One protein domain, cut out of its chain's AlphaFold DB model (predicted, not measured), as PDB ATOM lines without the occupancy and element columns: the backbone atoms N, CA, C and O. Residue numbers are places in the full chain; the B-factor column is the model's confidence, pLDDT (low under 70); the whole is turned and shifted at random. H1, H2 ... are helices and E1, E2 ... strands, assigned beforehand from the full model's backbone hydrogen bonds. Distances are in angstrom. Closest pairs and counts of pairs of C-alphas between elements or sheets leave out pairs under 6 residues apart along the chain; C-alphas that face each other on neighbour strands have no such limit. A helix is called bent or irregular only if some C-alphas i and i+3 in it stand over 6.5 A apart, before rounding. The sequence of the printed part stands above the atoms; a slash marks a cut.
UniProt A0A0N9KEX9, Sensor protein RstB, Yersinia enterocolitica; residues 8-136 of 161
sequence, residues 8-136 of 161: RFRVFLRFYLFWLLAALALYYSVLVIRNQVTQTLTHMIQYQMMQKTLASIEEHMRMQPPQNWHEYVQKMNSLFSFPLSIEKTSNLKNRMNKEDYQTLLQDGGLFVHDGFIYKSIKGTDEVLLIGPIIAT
ATOM      1  N   ARG A   8     161.498 202.319 127.030       77.50
ATOM      2  CA  ARG A   8     160.218 201.610 126.855       77.50
ATOM      3  C   ARG A   8     160.392 200.095 126.685       77.50
ATOM      4  O   ARG A   8     159.672 199.326 127.311       77.50
ATOM      5  N   PHE A   9     161.390 199.663 125.912       79.00
ATOM      6  CA  PHE A   9     161.698 198.243 125.727       79.00
ATOM      7  C   PHE A   9     162.239 197.609 127.013       79.00
ATOM      8  O   PHE A   9     161.910 196.474 127.332       79.00
ATOM      9  N   ARG A  10     163.027 198.351 127.800       78.62
ATOM     10  CA  ARG A  10     163.547 197.857 129.084       78.62
ATOM     11  C   ARG A  10     162.429 197.630 130.110       78.62
ATOM     12  O   ARG A  10     162.495 196.660 130.859       78.62
ATOM     13  N   VAL A  11     161.414 198.498 130.136       83.00
ATOM     14  CA  VAL A  11     160.220 198.319 130.984       83.00
ATOM     15  C   VAL A  11     159.391 197.127 130.504       83.00
ATOM     16  O   VAL A  11     159.047 196.271 131.314       83.00
ATOM     17  N   PHE A  12     159.156 197.019 129.193       86.25
ATOM     18  CA  PHE A  12     158.444 195.886 128.598       86.25
ATOM     19  C   PHE A  12     159.130 194.545 128.895       86.25
ATOM     20  O   PHE A  12     158.481 193.615 129.363       86.25
ATOM     21  N   LEU A  13     160.450 194.458 128.709       87.25
ATOM     22  CA  LEU A  13     161.219 193.235 128.947       87.25
ATOM     23  C   LEU A  13     161.154 192.793 130.415       87.25
ATOM     24  O   LEU A  13     161.001 191.608 130.687       87.25
ATOM     25  N   ARG A  14     161.240 193.736 131.364       87.94
ATOM     26  CA  ARG A  14     161.124 193.434 132.802       87.94
ATOM     27  C   ARG A  14     159.743 192.893 133.157       87.94
ATOM     28  O   ARG A  14     159.656 191.918 133.892       87.94
ATOM     29  N   PHE A  15     158.688 193.502 132.618       90.75
ATOM     30  CA  PHE A  15     157.318 193.041 132.834       90.75
ATOM     31  C   PHE A  15     157.077 191.663 132.203       90.75
ATOM     32  O   PHE A  15     156.515 190.779 132.841       90.75
ATOM     33  N   TYR A  16     157.570 191.452 130.982       89.75
ATOM     34  CA  TYR A  16     157.457 190.179 130.277       89.75
ATOM     35  C   TYR A  16     158.215 189.048 130.988       89.75
ATOM     36  O   TYR A  16     157.662 187.971 131.189       89.75
ATOM     37  N   LEU A  17     159.449 189.305 131.441       89.88
ATOM     38  CA  LEU A  17     160.227 188.353 132.241       89.88
ATOM     39  C   LEU A  17     159.533 188.021 133.561       89.88
ATOM     40  O   LEU A  17     159.480 186.855 133.930       89.88
ATOM     41  N   PHE A  18     158.978 189.022 134.249       93.06
ATOM     42  CA  PHE A  18     158.219 188.801 135.479       93.06
ATOM     43  C   PHE A  18     157.005 187.900 135.236       93.06
ATOM     44  O   PHE A  18     156.782 186.947 135.978       93.06
ATOM     45  N   TRP A  19     156.254 188.163 134.167       94.44
ATOM     46  CA  TRP A  19     155.076 187.375 133.820       94.44
ATOM     47  C   TRP A  19     155.432 185.927 133.457       94.44
ATOM     48  O   TRP A  19     154.782 184.995 133.924       94.44
ATOM     49  N   LEU A  20     156.508 185.725 132.692       93.06
ATOM     50  CA  LEU A  20     156.999 184.393 132.335       93.06
ATOM     51  C   LEU A  20     157.474 183.624 133.578       93.06
ATOM     52  O   LEU A  20     157.145 182.451 133.733       93.06
ATOM     53  N   LEU A  21     158.170 184.294 134.504       91.06
ATOM     54  CA  LEU A  21     158.590 183.695 135.772       91.06
ATOM     55  C   LEU A  21     157.388 183.306 136.647       91.06
ATOM     56  O   LEU A  21     157.394 182.241 137.256       91.06
ATOM     57  N   ALA A  22     156.348 184.143 136.685       90.88
ATOM     58  CA  ALA A  22     155.119 183.863 137.422       90.88
ATOM     59  C   ALA A  22     154.358 182.663 136.833       90.88
ATOM     60  O   ALA A  22     153.914 181.790 137.577       90.88
ATOM     61  N   ALA A  23     154.260 182.576 135.502       90.19
ATOM     62  CA  ALA A  23     153.661 181.429 134.822       90.19
ATOM     63  C   ALA A  23     154.449 180.134 135.087       90.19
ATOM     64  O   ALA A  23     153.856 179.096 135.385       90.19
ATOM     65  N   LEU A  24     155.785 180.205 135.053       91.31
ATOM     66  CA  LEU A  24     156.663 179.076 135.364       91.31
ATOM     67  C   LEU A  24     156.512 178.626 136.825       91.31
ATOM     68  O   LEU A  24     156.421 177.430 137.094       91.31
ATOM     69  N   ALA A  25     156.447 179.573 137.763       90.50
ATOM     70  CA  ALA A  25     156.261 179.284 139.181       90.50
ATOM     71  C   ALA A  25     154.907 178.610 139.451       90.50
ATOM     72  O   ALA A  25     154.848 177.630 140.195       90.50
ATOM     73  N   LEU A  26     153.826 179.080 138.818       88.06
ATOM     74  CA  LEU A  26     152.510 178.443 138.913       88.06
ATOM     75  C   LEU A  26     152.519 177.018 138.354       88.06
ATOM     76  O   LEU A  26     152.022 176.106 139.014       88.06
ATOM     77  N   TYR A  27     153.129 176.806 137.186       90.94
ATOM     78  CA  TYR A  27     153.265 175.474 136.595       90.94
ATOM     79  C   TYR A  27     154.010 174.507 137.526       90.94
ATOM     80  O   TYR A  27     153.520 173.413 137.810       90.94
ATOM     81  N   TYR A  28     155.153 174.934 138.071       86.00
ATOM     82  CA  TYR A  28     155.915 174.130 139.029       86.00
ATOM     83  C   TYR A  28     155.135 173.855 140.314       86.00
ATOM     84  O   TYR A  28     155.189 172.743 140.833       86.00
ATOM     85  N   SER A  29     154.377 174.832 140.812       81.44
ATOM     86  CA  SER A  29     153.575 174.672 142.030       81.44
ATOM     87  C   SER A  29     152.506 173.595 141.846       81.44
ATOM     88  O   SER A  29     152.365 172.710 142.688       81.44
ATOM     89  N   VAL A  30     151.806 173.606 140.708       81.19
ATOM     90  CA  VAL A  30     150.824 172.570 140.358       81.19
ATOM     91  C   VAL A  30     151.491 171.200 140.221       81.19
ATOM     92  O   VAL A  30     150.944 170.210 140.702       81.19
ATOM     93  N   LEU A  31     152.681 171.129 139.617       74.19
ATOM     94  CA  LEU A  31     153.425 169.877 139.459       74.19
ATOM     95  C   LEU A  31     153.833 169.271 140.811       74.19
ATOM     96  O   LEU A  31     153.654 168.075 141.031       74.19
ATOM     97  N   VAL A  32     154.339 170.096 141.730       70.56
ATOM     98  CA  VAL A  32     154.747 169.665 143.075       70.56
ATOM     99  C   VAL A  32     153.542 169.183 143.878       70.56
ATOM    100  O   VAL A  32     153.597 168.098 144.456       70.56
ATOM    101  N   ILE A  33     152.436 169.936 143.860       68.12
ATOM    102  CA  ILE A  33     151.194 169.546 144.542       68.12
ATOM    103  C   ILE A  33     150.669 168.233 143.963       68.12
ATOM    104  O   ILE A  33     150.348 167.319 144.716       68.12
ATOM    105  N   ARG A  34     150.628 168.095 142.631       58.41
ATOM    106  CA  ARG A  34     150.201 166.855 141.976       58.41
ATOM    107  C   ARG A  34     151.063 165.679 142.417       58.41
ATOM    108  O   ARG A  34     150.507 164.647 142.778       58.41
ATOM    109  N   ASN A  35     152.385 165.817 142.411       61.16
ATOM    110  CA  ASN A  35     153.278 164.721 142.776       61.16
ATOM    111  C   ASN A  35     153.127 164.329 144.250       61.16
ATOM    112  O   ASN A  35     152.992 163.143 144.541       61.16
ATOM    113  N   GLN A  36     153.059 165.301 145.164       58.50
ATOM    114  CA  GLN A  36     152.862 165.030 146.590       58.50
ATOM    115  C   GLN A  36     151.504 164.376 146.863       58.50
ATOM    116  O   GLN A  36     151.438 163.334 147.508       58.50
ATOM    117  N   VAL A  37     150.424 164.936 146.314       53.56
ATOM    118  CA  VAL A  37     149.067 164.403 146.492       53.56
ATOM    119  C   VAL A  37     148.947 163.007 145.885       53.56
ATOM    120  O   VAL A  37     148.379 162.118 146.514       53.56
ATOM    121  N   THR A  38     149.526 162.774 144.704       53.78
ATOM    122  CA  THR A  38     149.487 161.453 144.061       53.78
ATOM    123  C   THR A  38     150.250 160.426 144.889       53.78
ATOM    124  O   THR A  38     149.727 159.341 145.111       53.78
ATOM    125  N   GLN A  39     151.438 160.752 145.404       53.44
ATOM    126  CA  GLN A  39     152.219 159.828 146.231       53.44
ATOM    127  C   GLN A  39     151.503 159.505 147.547       53.44
ATOM    128  O   GLN A  39     151.304 158.335 147.870       53.44
ATOM    129  N   THR A  40     151.037 160.519 148.279       48.62
ATOM    130  CA  THR A  40     150.377 160.315 149.575       48.62
ATOM    131  C   THR A  40     149.049 159.567 149.439       48.62
ATOM    132  O   THR A  40     148.809 158.618 150.185       48.62
ATOM    133  N   LEU A  41     148.204 159.934 148.466       43.81
ATOM    134  CA  LEU A  41     146.936 159.236 148.232       43.81
ATOM    135  C   LEU A  41     147.159 157.800 147.758       43.81
ATOM    136  O   LEU A  41     146.458 156.900 148.210       43.81
ATOM    137  N   THR A  42     148.150 157.566 146.896       50.56
ATOM    138  CA  THR A  42     148.455 156.219 146.397       50.56
ATOM    139  C   THR A  42     148.864 155.292 147.536       50.56
ATOM    140  O   THR A  42     148.275 154.223 147.677       50.56
ATOM    141  N   HIS A  43     149.784 155.721 148.406       49.19
ATOM    142  CA  HIS A  43     150.217 154.906 149.544       49.19
ATOM    143  C   HIS A  43     149.077 154.609 150.531       49.19
ATOM    144  O   HIS A  43     148.931 153.472 150.982       49.19
ATOM    145  N   MET A  44     148.230 155.600 150.842       45.25
ATOM    146  CA  MET A  44     147.104 155.403 151.765       45.25
ATOM    147  C   MET A  44     146.026 154.479 151.186       45.25
ATOM    148  O   MET A  44     145.555 153.578 151.880       45.25
ATOM    149  N   ILE A  45     145.650 154.673 149.917       49.41
ATOM    150  CA  ILE A  45     144.611 153.872 149.254       49.41
ATOM    151  C   ILE A  45     145.074 152.421 149.099       49.41
ATOM    152  O   ILE A  45     144.301 151.504 149.362       49.41
ATOM    153  N   GLN A  46     146.338 152.193 148.738       53.81
ATOM    154  CA  GLN A  46     146.897 150.846 148.609       53.81
ATOM    155  C   GLN A  46     146.867 150.075 149.925       53.81
ATOM    156  O   GLN A  46     146.381 148.946 149.968       53.81
ATOM    157  N   TYR A  47     147.342 150.697 151.005       54.88
ATOM    158  CA  TYR A  47     147.383 150.059 152.315       54.88
ATOM    159  C   TYR A  47     145.976 149.716 152.824       54.88
ATOM    160  O   TYR A  47     145.738 148.605 153.297       54.88
ATOM    161  N   GLN A  48     145.014 150.628 152.654       56.88
ATOM    162  CA  GLN A  48     143.622 150.391 153.049       56.88
ATOM    163  C   GLN A  48     142.938 149.309 152.207       56.88
ATOM    164  O   GLN A  48     142.202 148.488 152.752       56.88
ATOM    165  N   MET A  49     143.163 149.284 150.890       57.31
ATOM    166  CA  MET A  49     142.598 148.255 150.011       57.31
ATOM    167  C   MET A  49     143.174 146.878 150.344       57.31
ATOM    168  O   MET A  49     142.418 145.926 150.510       57.31
ATOM    169  N   MET A  50     144.487 146.789 150.560       62.12
ATOM    170  CA  MET A  50     145.146 145.559 150.998       62.12
ATOM    171  C   MET A  50     144.607 145.068 152.349       62.12
ATOM    172  O   MET A  50     144.285 143.888 152.487       62.12
ATOM    173  N   GLN A  51     144.439 145.967 153.326       63.56
ATOM    174  CA  GLN A  51     143.809 145.642 154.611       63.56
ATOM    175  C   GLN A  51     142.404 145.060 154.434       63.56
ATOM    176  O   GLN A  51     142.076 144.056 155.068       63.56
ATOM    177  N   LYS A  52     141.589 145.661 153.560       65.38
ATOM    178  CA  LYS A  52     140.218 145.212 153.289       65.38
ATOM    179  C   LYS A  52     140.171 143.849 152.610       65.38
ATOM    180  O   LYS A  52     139.452 142.978 153.090       65.38
ATOM    181  N   THR A  53     140.951 143.638 151.549       67.38
ATOM    182  CA  THR A  53     141.013 142.338 150.863       67.38
ATOM    183  C   THR A  53     141.442 141.251 151.837       67.38
ATOM    184  O   THR A  53     140.816 140.199 151.921       67.38
ATOM    185  N   LEU A  54     142.449 141.533 152.661       68.19
ATOM    186  CA  LEU A  54     142.961 140.545 153.593       68.19
ATOM    187  C   LEU A  54     142.027 140.289 154.780       68.19
ATOM    188  O   LEU A  54     142.035 139.198 155.345       68.19
ATOM    189  N   ALA A  55     141.232 141.278 155.193       69.44
ATOM    190  CA  ALA A  55     140.142 141.086 156.151       69.44
ATOM    191  C   ALA A  55     139.020 140.225 155.561       69.44
ATOM    192  O   ALA A  55     138.531 139.330 156.242       69.44
ATOM    193  N   SER A  56     138.678 140.428 154.288       70.31
ATOM    194  CA  SER A  56     137.679 139.605 153.605       70.31
ATOM    195  C   SER A  56     138.137 138.151 153.465       70.31
ATOM    196  O   SER A  56     137.370 137.240 153.767       70.31
ATOM    197  N   ILE A  57     139.398 137.908 153.086       72.06
ATOM    198  CA  ILE A  57     139.958 136.547 153.024       72.06
ATOM    199  C   ILE A  57     139.906 135.884 154.406       72.06
ATOM    200  O   ILE A  57     139.472 134.742 154.523       72.06
ATOM    201  N   GLU A  58     140.307 136.604 155.456       72.25
ATOM    202  CA  GLU A  58     140.243 136.113 156.837       72.25
ATOM    203  C   GLU A  58     138.813 135.740 157.250       72.25
ATOM    204  O   GLU A  58     138.596 134.680 157.833       72.25
ATOM    205  N   GLU A  59     137.827 136.569 156.912       74.00
ATOM    206  CA  GLU A  59     136.419 136.303 157.204       74.00
ATOM    207  C   GLU A  59     135.913 135.037 156.499       74.00
ATOM    208  O   GLU A  59     135.309 134.179 157.143       74.00
ATOM    209  N   HIS A  60     136.234 134.858 155.214       72.38
ATOM    210  CA  HIS A  60     135.874 133.651 154.461       72.38
ATOM    211  C   HIS A  60     136.592 132.401 154.984       72.38
ATOM    212  O   HIS A  60     135.977 131.337 155.080       72.38
ATOM    213  N   MET A  61     137.866 132.515 155.378       73.88
ATOM    214  CA  MET A  61     138.597 131.413 156.010       73.88
ATOM    215  C   MET A  61     137.931 130.989 157.319       73.88
ATOM    216  O   MET A  61     137.747 129.798 157.550       73.88
ATOM    217  N   ARG A  62     137.474 131.939 158.144       75.00
ATOM    218  CA  ARG A  62     136.786 131.639 159.412       75.00
ATOM    219  C   ARG A  62     135.445 130.918 159.243       75.00
ATOM    220  O   ARG A  62     134.979 130.318 160.208       75.00
ATOM    221  N   MET A  63     134.838 130.943 158.054       78.31
ATOM    222  CA  MET A  63     133.641 130.145 157.748       78.31
ATOM    223  C   MET A  63     133.961 128.667 157.470       78.31
ATOM    224  O   MET A  63     133.057 127.833 157.473       78.31
ATOM    225  N   GLN A  64     135.230 128.330 157.227       75.31
ATOM    226  CA  GLN A  64     135.708 126.973 156.970       75.31
ATOM    227  C   GLN A  64     136.428 126.407 158.207       75.31
ATOM    228  O   GLN A  64     137.022 127.162 158.980       75.31
ATOM    229  N   PRO A  65     136.424 125.078 158.415       77.75
ATOM    230  CA  PRO A  65     137.183 124.471 159.501       77.75
ATOM    231  C   PRO A  65     138.701 124.690 159.309       77.75
ATOM    232  O   PRO A  65     139.177 124.577 158.176       77.75
ATOM    233  N   PRO A  66     139.478 124.913 160.392       72.88
ATOM    234  CA  PRO A  66     140.914 125.223 160.323       72.88
ATOM    235  C   PRO A  66     141.764 124.228 159.526       72.88
ATOM    236  O   PRO A  66     142.747 124.596 158.896       72.88
ATOM    237  N   GLN A  67     141.354 122.958 159.496       76.81
ATOM    238  CA  GLN A  67     142.042 121.907 158.740       76.81
ATOM    239  C   GLN A  67     142.048 122.158 157.224       76.81
ATOM    240  O   GLN A  67     142.983 121.744 156.544       76.81
ATOM    241  N   ASN A  68     141.043 122.867 156.703       81.00
ATOM    242  CA  ASN A  68     140.895 123.133 155.272       81.00
ATOM    243  C   ASN A  68     141.518 124.470 154.853       81.00
ATOM    244  O   ASN A  68     141.523 124.790 153.666       81.00
ATOM    245  N   TRP A  69     142.033 125.269 155.795       79.69
ATOM    246  CA  TRP A  69     142.554 126.603 155.492       79.69
ATOM    247  C   TRP A  69     143.755 126.549 154.554       79.69
ATOM    248  O   TRP A  69     143.829 127.335 153.613       79.69
ATOM    249  N   HIS A  70     144.651 125.580 154.744       78.50
ATOM    250  CA  HIS A  70     145.823 125.424 153.885       78.50
ATOM    251  C   HIS A  70     145.432 125.103 152.432       78.50
ATOM    252  O   HIS A  70     145.922 125.737 151.501       78.50
ATOM    253  N   GLU A  71     144.483 124.181 152.234       79.44
ATOM    254  CA  GLU A  71     143.978 123.821 150.904       79.44
ATOM    255  C   GLU A  71     143.197 124.979 150.260       79.44
ATOM    256  O   GLU A  71     143.311 125.230 149.060       79.44
ATOM    257  N   TYR A  72     142.421 125.717 151.057       76.00
ATOM    258  CA  TYR A  72     141.662 126.876 150.601       76.00
ATOM    259  C   TYR A  72     142.581 128.011 150.129       76.00
ATOM    260  O   TYR A  72     142.402 128.527 149.026       76.00
ATOM    261  N   VAL A  73     143.610 128.349 150.912       75.44
ATOM    262  CA  VAL A  73     144.624 129.342 150.526       75.44
ATOM    263  C   VAL A  73     145.391 128.895 149.286       75.44
ATOM    264  O   VAL A  73     145.574 129.685 148.365       75.44
ATOM    265  N   GLN A  74     145.740 127.613 149.186       77.75
ATOM    266  CA  GLN A  74     146.407 127.078 148.002       77.75
ATOM    267  C   GLN A  74     145.537 127.149 146.735       77.75
ATOM    268  O   GLN A  74     146.058 127.429 145.658       77.75
ATOM    269  N   LYS A  75     144.216 126.941 146.837       76.69
ATOM    270  CA  LYS A  75     143.284 127.146 145.713       76.69
ATOM    271  C   LYS A  75     143.190 128.621 145.329       76.69
ATOM    272  O   LYS A  75     143.241 128.951 144.143       76.69
ATOM    273  N   MET A  76     143.111 129.499 146.327       70.25
ATOM    274  CA  MET A  76     143.086 130.944 146.117       70.25
ATOM    275  C   MET A  76     144.368 131.467 145.475       70.25
ATOM    276  O   MET A  76     144.267 132.415 144.715       70.25
ATOM    277  N   ASN A  77     145.534 130.842 145.675       70.81
ATOM    278  CA  ASN A  77     146.788 131.278 145.040       70.81
ATOM    279  C   ASN A  77     146.697 131.456 143.522       70.81
ATOM    280  O   ASN A  77     147.419 132.277 142.976       70.81
ATOM    281  N   SER A  78     145.823 130.711 142.841       66.44
ATOM    282  CA  SER A  78     145.596 130.875 141.397       66.44
ATOM    283  C   SER A  78     144.895 132.186 141.011       66.44
ATOM    284  O   SER A  78     144.991 132.603 139.864       66.44
ATOM    285  N   LEU A  79     144.210 132.818 141.966       64.75
ATOM    286  CA  LEU A  79     143.430 134.053 141.829       64.75
ATOM    287  C   LEU A  79     144.191 135.287 142.332       64.75
ATOM    288  O   LEU A  79     143.650 136.390 142.344       64.75
ATOM    289  N   PHE A  80     145.409 135.098 142.836       63.06
ATOM    290  CA  PHE A  80     146.238 136.181 143.335       63.06
ATOM    291  C   PHE A  80     147.541 136.221 142.563       63.06
ATOM    292  O   PHE A  80     148.186 135.209 142.307       63.06
ATOM    293  N   SER A  81     147.968 137.437 142.251       56.53
ATOM    294  CA  SER A  81     149.229 137.655 141.548       56.53
ATOM    295  C   SER A  81     150.459 137.321 142.398       56.53
ATOM    296  O   SER A  81     151.553 137.145 141.865       56.53
ATOM    297  N   PHE A  82     150.287 137.231 143.719       64.38
ATOM    298  CA  PHE A  82     151.323 136.828 144.660       64.38
ATOM    299  C   PHE A  82     150.896 135.553 145.383       64.38
ATOM    300  O   PHE A  82     149.735 135.448 145.788       64.38
ATOM    301  N   PRO A  83     151.822 134.604 145.597       65.88
ATOM    302  CA  PRO A  83     151.499 133.392 146.324       65.88
ATOM    303  C   PRO A  83     151.150 133.734 147.774       65.88
ATOM    304  O   PRO A  83     151.872 134.475 148.447       65.88
ATOM    305  N   LEU A  84     150.033 133.182 148.245       75.50
ATOM    306  CA  LEU A  84     149.653 133.167 149.646       75.50
ATOM    307  C   LEU A  84     150.068 131.844 150.288       75.50
ATOM    308  O   LEU A  84     150.009 130.767 149.689       75.50
ATOM    309  N   SER A  85     150.476 131.917 151.545       77.69
ATOM    310  CA  SER A  85     150.784 130.748 152.359       77.69
ATOM    311  C   SER A  85     150.358 130.999 153.795       77.69
ATOM    312  O   SER A  85     150.421 132.123 154.275       77.69
ATOM    313  N   ILE A  86     149.949 129.951 154.504       78.19
ATOM    314  CA  ILE A  86     149.722 130.022 155.950       78.19
ATOM    315  C   ILE A  86     150.950 129.442 156.644       78.19
ATOM    316  O   ILE A  86     151.389 128.339 156.314       78.19
ATOM    317  N   GLU A  87     151.502 130.174 157.606       78.12
ATOM    318  CA  GLU A  87     152.600 129.722 158.455       78.12
ATOM    319  C   GLU A  87     152.265 129.964 159.932       78.12
ATOM    320  O   GLU A  87     151.523 130.880 160.276       78.12
ATOM    321  N   LYS A  88     152.800 129.140 160.837       77.50
ATOM    322  CA  LYS A  88     152.588 129.329 162.277       77.50
ATOM    323  C   LYS A  88     153.341 130.550 162.789       77.50
ATOM    324  O   LYS A  88     154.516 130.733 162.461       77.50
ATOM    325  N   THR A  89     152.726 131.315 163.690       71.44
ATOM    326  CA  THR A  89     153.351 132.497 164.315       71.44
ATOM    327  C   THR A  89     154.678 132.146 164.990       71.44
ATOM    328  O   THR A  89     155.632 132.921 164.974       71.44
ATOM    329  N   SER A  90     154.785 130.930 165.527       71.44
ATOM    330  CA  SER A  90     155.987 130.407 166.175       71.44
ATOM    331  C   SER A  90     157.216 130.336 165.251       71.44
ATOM    332  O   SER A  90     158.330 130.553 165.731       71.44
ATOM    333  N   ASN A  91     157.046 130.125 163.939       74.69
ATOM    334  CA  ASN A  91     158.160 130.160 162.979       74.69
ATOM    335  C   ASN A  91     158.670 131.587 162.723       74.69
ATOM    336  O   ASN A  91     159.860 131.786 162.465       74.69
ATOM    337  N   LEU A  92     157.797 132.590 162.854       71.88
ATOM    338  CA  LEU A  92     158.139 134.000 162.647       71.88
ATOM    339  C   LEU A  92     158.982 134.569 163.783       71.88
ATOM    340  O   LEU A  92     159.813 135.441 163.546       71.88
ATOM    341  N   LYS A  93     158.850 134.024 164.998       68.69
ATOM    342  CA  LYS A  93     159.630 134.441 166.172       68.69
ATOM    343  C   LYS A  93     161.148 134.375 165.952       68.69
ATOM    344  O   LYS A  93     161.883 135.137 166.573       68.69
ATOM    345  N   ASN A  94     161.614 133.467 165.091       67.69
ATOM    346  CA  ASN A  94     163.037 133.294 164.787       67.69
ATOM    347  C   ASN A  94     163.509 134.116 163.576       67.69
ATOM    348  O   ASN A  94     164.714 134.272 163.398       67.69
ATOM    349  N   ARG A  95     162.588 134.602 162.735       68.56
ATOM    350  CA  ARG A  95     162.901 135.347 161.501       68.56
ATOM    351  C   ARG A  95     162.666 136.849 161.628       68.56
ATOM    352  O   ARG A  95     163.239 137.609 160.862       68.56
ATOM    353  N   MET A  96     161.830 137.266 162.574       69.75
ATOM    354  CA  MET A  96     161.382 138.645 162.725       69.75
ATOM    355  C   MET A  96     161.956 139.279 163.998       69.75
ATOM    356  O   MET A  96     162.223 138.592 164.989       69.75
ATOM    357  N   ASN A  97     162.142 140.600 163.983       72.25
ATOM    358  CA  ASN A  97     162.591 141.325 165.164       72.25
ATOM    359  C   ASN A  97     161.509 141.291 166.265       72.25
ATOM    360  O   ASN A  97     160.314 141.180 165.987       72.25
ATOM    361  N   LYS A  98     161.916 141.379 167.537       68.69
ATOM    362  CA  LYS A  98     160.997 141.254 168.688       68.69
ATOM    363  C   LYS A  98     159.899 142.318 168.694       68.69
ATOM    364  O   LYS A  98     158.801 142.030 169.160       68.69
ATOM    365  N   GLU A  99     160.206 143.519 168.218       68.38
ATOM    366  CA  GLU A  99     159.271 144.648 168.153       68.38
ATOM    367  C   GLU A  99     158.178 144.386 167.109       68.38
ATOM    368  O   GLU A  99     156.997 144.388 167.444       68.38
ATOM    369  N   ASP A 100     158.574 144.010 165.895       66.44
ATOM    370  CA  ASP A 100     157.672 143.668 164.789       66.44
ATOM    371  C   ASP A 100     156.751 142.485 165.128       66.44
ATOM    372  O   ASP A 100     155.546 142.509 164.866       66.44
ATOM    373  N   TYR A 101     157.305 141.464 165.790       67.56
ATOM    374  CA  TYR A 101     156.549 140.309 166.269       67.56
ATOM    375  C   TYR A 101     155.482 140.703 167.303       67.56
ATOM    376  O   TYR A 101     154.366 140.183 167.284       67.56
ATOM    377  N   GLN A 102     155.806 141.638 168.203       66.06
ATOM    378  CA  GLN A 102     154.848 142.158 169.182       66.06
ATOM    379  C   GLN A 102     153.752 142.990 168.510       66.06
ATOM    380  O   GLN A 102     152.582 142.830 168.855       66.06
ATOM    381  N   THR A 103     154.091 143.814 167.517       65.44
ATOM    382  CA  THR A 103     153.111 144.587 166.738       65.44
ATOM    383  C   THR A 103     152.143 143.680 165.976       65.44
ATOM    384  O   THR A 103     150.931 143.904 166.006       65.44
ATOM    385  N   LEU A 104     152.649 142.609 165.359       68.12
ATOM    386  CA  LEU A 104     151.833 141.626 164.644       68.12
ATOM    387  C   LEU A 104     150.845 140.899 165.576       68.12
ATOM    388  O   LEU A 104     149.691 140.676 165.205       68.12
ATOM    389  N   LEU A 105     151.274 140.571 166.800       67.06
ATOM    390  CA  LEU A 105     150.431 139.921 167.807       67.06
ATOM    391  C   LEU A 105     149.391 140.854 168.440       67.06
ATOM    392  O   LEU A 105     148.276 140.411 168.709       67.06
ATOM    393  N   GLN A 106     149.739 142.116 168.709       62.62
ATOM    394  CA  GLN A 106     148.850 143.039 169.423       62.62
ATOM    395  C   GLN A 106     147.752 143.630 168.536       62.62
ATOM    396  O   GLN A 106     146.608 143.726 168.974       62.62
ATOM    397  N   ASP A 107     148.072 144.009 167.297       57.09
ATOM    398  CA  ASP A 107     147.124 144.729 166.435       57.09
ATOM    399  C   ASP A 107     146.340 143.783 165.494       57.09
ATOM    400  O   ASP A 107     145.330 144.141 164.879       57.09
ATOM    401  N   GLY A 108     146.790 142.523 165.376       57.78
ATOM    402  CA  GLY A 108     146.493 141.701 164.196       57.78
ATOM    403  C   GLY A 108     147.042 142.359 162.925       57.78
ATOM    404  O   GLY A 108     146.449 142.250 161.849       57.78
ATOM    405  N   GLY A 109     148.113 143.138 163.105       58.00
ATOM    406  CA  GLY A 109     148.592 144.137 162.171       58.00
ATOM    407  C   GLY A 109     149.191 143.514 160.922       58.00
ATOM    408  O   GLY A 109     149.839 142.468 160.961       58.00
ATOM    409  N   LEU A 110     148.956 144.193 159.806       60.78
ATOM    410  CA  LEU A 110     149.612 143.936 158.536       60.78
ATOM    411  C   LEU A 110     151.056 144.432 158.624       60.78
ATOM    412  O   LEU A 110     151.287 145.623 158.823       60.78
ATOM    413  N   PHE A 111     152.018 143.526 158.479       65.44
ATOM    414  CA  PHE A 111     153.439 143.835 158.584       65.44
ATOM    415  C   PHE A 111     154.167 143.469 157.295       65.44
ATOM    416  O   PHE A 111     153.937 142.400 156.740       65.44
ATOM    417  N   VAL A 112     155.046 144.344 156.809       62.47
ATOM    418  CA  VAL A 112     155.823 144.106 155.585       62.47
ATOM    419  C   VAL A 112     157.287 143.926 155.966       62.47
ATOM    420  O   VAL A 112     157.890 144.828 156.539       62.47
ATOM    421  N   HIS A 113     157.860 142.769 155.638       62.88
ATOM    422  CA  HIS A 113     159.249 142.434 155.939       62.88
ATOM    423  C   HIS A 113     159.868 141.628 154.807       62.88
ATOM    424  O   HIS A 113     159.277 140.648 154.360       62.88
ATOM    425  N   ASP A 114     161.061 142.027 154.367       61.97
ATOM    426  CA  ASP A 114     161.866 141.286 153.384       61.97
ATOM    427  C   ASP A 114     161.112 140.937 152.078       61.97
ATOM    428  O   ASP A 114     161.267 139.870 151.495       61.97
ATOM    429  N   GLY A 115     160.218 141.832 151.634       60.72
ATOM    430  CA  GLY A 115     159.392 141.614 150.440       60.72
ATOM    431  C   GLY A 115     158.209 140.659 150.639       60.72
ATOM    432  O   GLY A 115     157.585 140.257 149.659       60.72
ATOM    433  N   PHE A 116     157.873 140.316 151.880       64.88
ATOM    434  CA  PHE A 116     156.680 139.557 152.241       64.88
ATOM    435  C   PHE A 116     155.753 140.382 153.125       64.88
ATOM    436  O   PHE A 116     156.193 141.207 153.927       64.88
ATOM    437  N   ILE A 117     154.457 140.128 152.999       69.62
ATOM    438  CA  ILE A 117     153.417 140.735 153.821       69.62
ATOM    439  C   ILE A 117     152.863 139.663 154.748       69.62
ATOM    440  O   ILE A 117     152.417 138.610 154.303       69.62
ATOM    441  N   TYR A 118     152.895 139.946 156.040       70.88
ATOM    442  CA  TYR A 118     152.446 139.077 157.112       70.88
ATOM    443  C   TYR A 118     151.174 139.666 157.709       70.88
ATOM    444  O   TYR A 118     151.133 140.850 158.048       70.88
ATOM    445  N   LYS A 119     150.141 138.845 157.881       71.94
ATOM    446  CA  LYS A 119     148.962 139.210 158.665       71.94
ATOM    447  C   LYS A 119     148.595 138.099 159.629       71.94
ATOM    448  O   LYS A 119     148.332 136.971 159.220       71.94
ATOM    449  N   SER A 120     148.539 138.449 160.908       70.94
ATOM    450  CA  SER A 120     148.043 137.556 161.950       70.94
ATOM    451  C   SER A 120     146.541 137.316 161.790       70.94
ATOM    452  O   SER A 120     145.771 138.266 161.628       70.94
ATOM    453  N   ILE A 121     146.123 136.051 161.837       69.50
ATOM    454  CA  ILE A 121     144.707 135.676 161.846       69.50
ATOM    455  C   ILE A 121     144.213 135.777 163.293       69.50
ATOM    456  O   ILE A 121     144.707 135.087 164.190       69.50
ATOM    457  N   LYS A 122     143.239 136.657 163.552       65.56
ATOM    458  CA  LYS A 122     142.805 136.959 164.923       65.56
ATOM    459  C   LYS A 122     142.168 135.727 165.573       65.56
ATOM    460  O   LYS A 122     141.095 135.281 165.170       65.56
ATOM    461  N   GLY A 123     142.796 135.238 166.645       62.59
ATOM    462  CA  GLY A 123     142.311 134.105 167.443       62.59
ATOM    463  C   GLY A 123     142.954 132.752 167.116       62.59
ATOM    464  O   GLY A 123     142.550 131.753 167.707       62.59
ATOM    465  N   THR A 124     143.954 132.707 166.232       66.25
ATOM    466  CA  THR A 124     144.717 131.492 165.892       66.25
ATOM    467  C   THR A 124     146.224 131.738 165.920       66.25
ATOM    468  O   THR A 124     146.664 132.867 165.744       66.25
ATOM    469  N   ASP A 125     147.028 130.683 166.109       70.62
ATOM    470  CA  ASP A 125     148.505 130.753 166.047       70.62
ATOM    471  C   ASP A 125     149.037 130.677 164.600       70.62
ATOM    472  O   ASP A 125     150.096 130.107 164.329       70.62
ATOM    473  N   GLU A 126     148.267 131.210 163.656       75.81
ATOM    474  CA  GLU A 126     148.533 131.144 162.224       75.81
ATOM    475  C   GLU A 126     148.572 132.546 161.621       75.81
ATOM    476  O   GLU A 126     147.793 133.438 161.968       75.81
ATOM    477  N   VAL A 127     149.511 132.727 160.703       76.31
ATOM    478  CA  VAL A 127     149.793 133.975 160.009       76.31
ATOM    479  C   VAL A 127     149.698 133.720 158.519       76.31
ATOM    480  O   VAL A 127     150.277 132.772 157.989       76.31
ATOM    481  N   LEU A 128     148.966 134.595 157.843       76.94
ATOM    482  CA  LEU A 128     148.879 134.622 156.398       76.94
ATOM    483  C   LEU A 128     150.076 135.401 155.847       76.94
ATOM    484  O   LEU A 128     150.259 136.582 156.141       76.94
ATOM    485  N   LEU A 129     150.892 134.706 155.071       77.00
ATOM    486  CA  LEU A 129     152.029 135.212 154.324       77.00
ATOM    487  C   LEU A 129     151.590 135.500 152.887       77.00
ATOM    488  O   LEU A 129     150.968 134.650 152.254       77.00
ATOM    489  N   ILE A 130     151.956 136.661 152.358       73.75
ATOM    490  CA  ILE A 130     151.793 137.021 150.948       73.75
ATOM    491  C   ILE A 130     153.166 137.401 150.410       73.75
ATOM    492  O   ILE A 130     153.802 138.321 150.925       73.75
ATOM    493  N   GLY A 131     153.628 136.707 149.376       63.41
ATOM    494  CA  GLY A 131     154.915 136.977 148.747       63.41
ATOM    495  C   GLY A 131     155.673 135.702 148.379       63.41
ATOM    496  O   GLY A 131     155.261 134.603 148.747       63.41
ATOM    497  N   PRO A 132     156.799 135.832 147.667       55.69
ATOM    498  CA  PRO A 132     157.641 137.023 147.685       55.69
ATOM    499  C   PRO A 132     157.260 138.063 146.624       55.69
ATOM    500  O   PRO A 132     157.048 137.739 145.459       55.69
ATOM    501  N   ILE A 133     157.239 139.338 147.010       61.59
ATOM    502  CA  ILE A 133     156.995 140.500 146.135       61.59
ATOM    503  C   ILE A 133     158.332 140.924 145.467       61.59
ATOM    504  O   ILE A 133     158.655 142.103 145.392       61.59
ATOM    505  N   ILE A 134     159.181 139.960 145.061       47.34
ATOM    506  CA  ILE A 134     160.612 140.164 144.725       47.34
ATOM    507  C   ILE A 134     160.838 141.350 143.761       47.34
ATOM    508  O   ILE A 134     160.420 141.321 142.610       47.34
ATOM    509  N   ALA A 135     161.588 142.343 144.249       38.09
ATOM    510  CA  ALA A 135     162.568 143.170 143.534       38.09
ATOM    511  C   ALA A 135     162.201 143.808 142.173       38.09
ATOM    512  O   ALA A 135     162.968 143.730 141.219       38.09
ATOM    513  N   THR A 136     161.140 144.608 142.121       36.94
ATOM    514  CA  THR A 136     161.192 145.901 141.391       36.94
ATOM    515  C   THR A 136     161.450 147.082 142.334       36.94
ATOM    516  O   THR A 136     161.425 148.239 141.934       36.94
TER     517      THR A 136
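This is residues 8 to 136 of the 161 residues of the protein "Sensor protein RstB" of Yersinia enterocolitica (UniProt A0A0N9KEX9). A long straight helical arm ends in a small compact head: residues 8 to 46 of H1 stick out, and the later residues of H1 pack on a twisted sheet of four short strands. H2 lies beside the end of H1 on one face of that sheet, while H3 and H4 cover the other face. The printed part has 129 residues, with four named helices and four named strands in the order H1 H2 E1 H3 H4 E2 E3 E4; the class is mixed, helices and strands. The sheet runs E1 E4 E3 E2, all antiparallel. The whole is extended, with a radius of gyration of the C-alphas of 24.5 A and spans of 88 by 32 by 25 A, the arm making the length.

H1, residues 8 to 62, is on the sheet through its residues 47 to 58, at a height over the sheet of 11.6 A. H2, residues 66 to 79, is close to H1 but not clearly touching, with the C-alphas of Met 61 and Trp 69 closest at 6.2 A; they run opposite ways at 38 degrees, only just a steep tilt. H2 lies over edge strand E1, residues 84 to 88, and runs along it at 7 degrees on the local plane; their closest C-alphas, Asn 77 and Leu 84, are 5.7 A apart. H3, residues 89 to 92, and H4, residues 98 to 107, lie on the opposite face. E2, residues 110 to 113, E3, residues 116 to 120, and E4, residues 126 to 130, form a meander, each strand the antiparallel neighbour of the one before, in two hairpins. H1 and H2 on one face and H4 on the other make three layers, helices on both faces of the sheet. The closest C-alphas of H4 and E3, Leu 104 and Ser 120, are 6.2 A apart. Within hydrogen-bond range are N 113 and O 116 at 2.9 A, N 117 and O 130 at 2.8 A, and N 129 and O 85 at 2.7 A. Every O i to N i+4 pair is within range in H1 and H4; H2 has 6 of 10, and H3 is too short for one.

H1 begins at C-alpha 8 (160.218, 201.610, 126.855) and is 80.7 A long. H2, 20.6 A, is irregular, C-alphas 67 and 70 being 7.1 A apart. H4 measures 14.5 A. E4 ends at C-alpha 130 (151.793, 137.021, 150.948).

The two farthest C-alphas, Arg 8 and Gln 67, are 87.7 A apart. The 90 residues without the arm span 33 by 31 by 24 A. The printed part has no cut, and its links are tight. Mean pLDDT of the printed part is 70.1; 63 residues are under 70, among them 33 to 55 and 98 to 117.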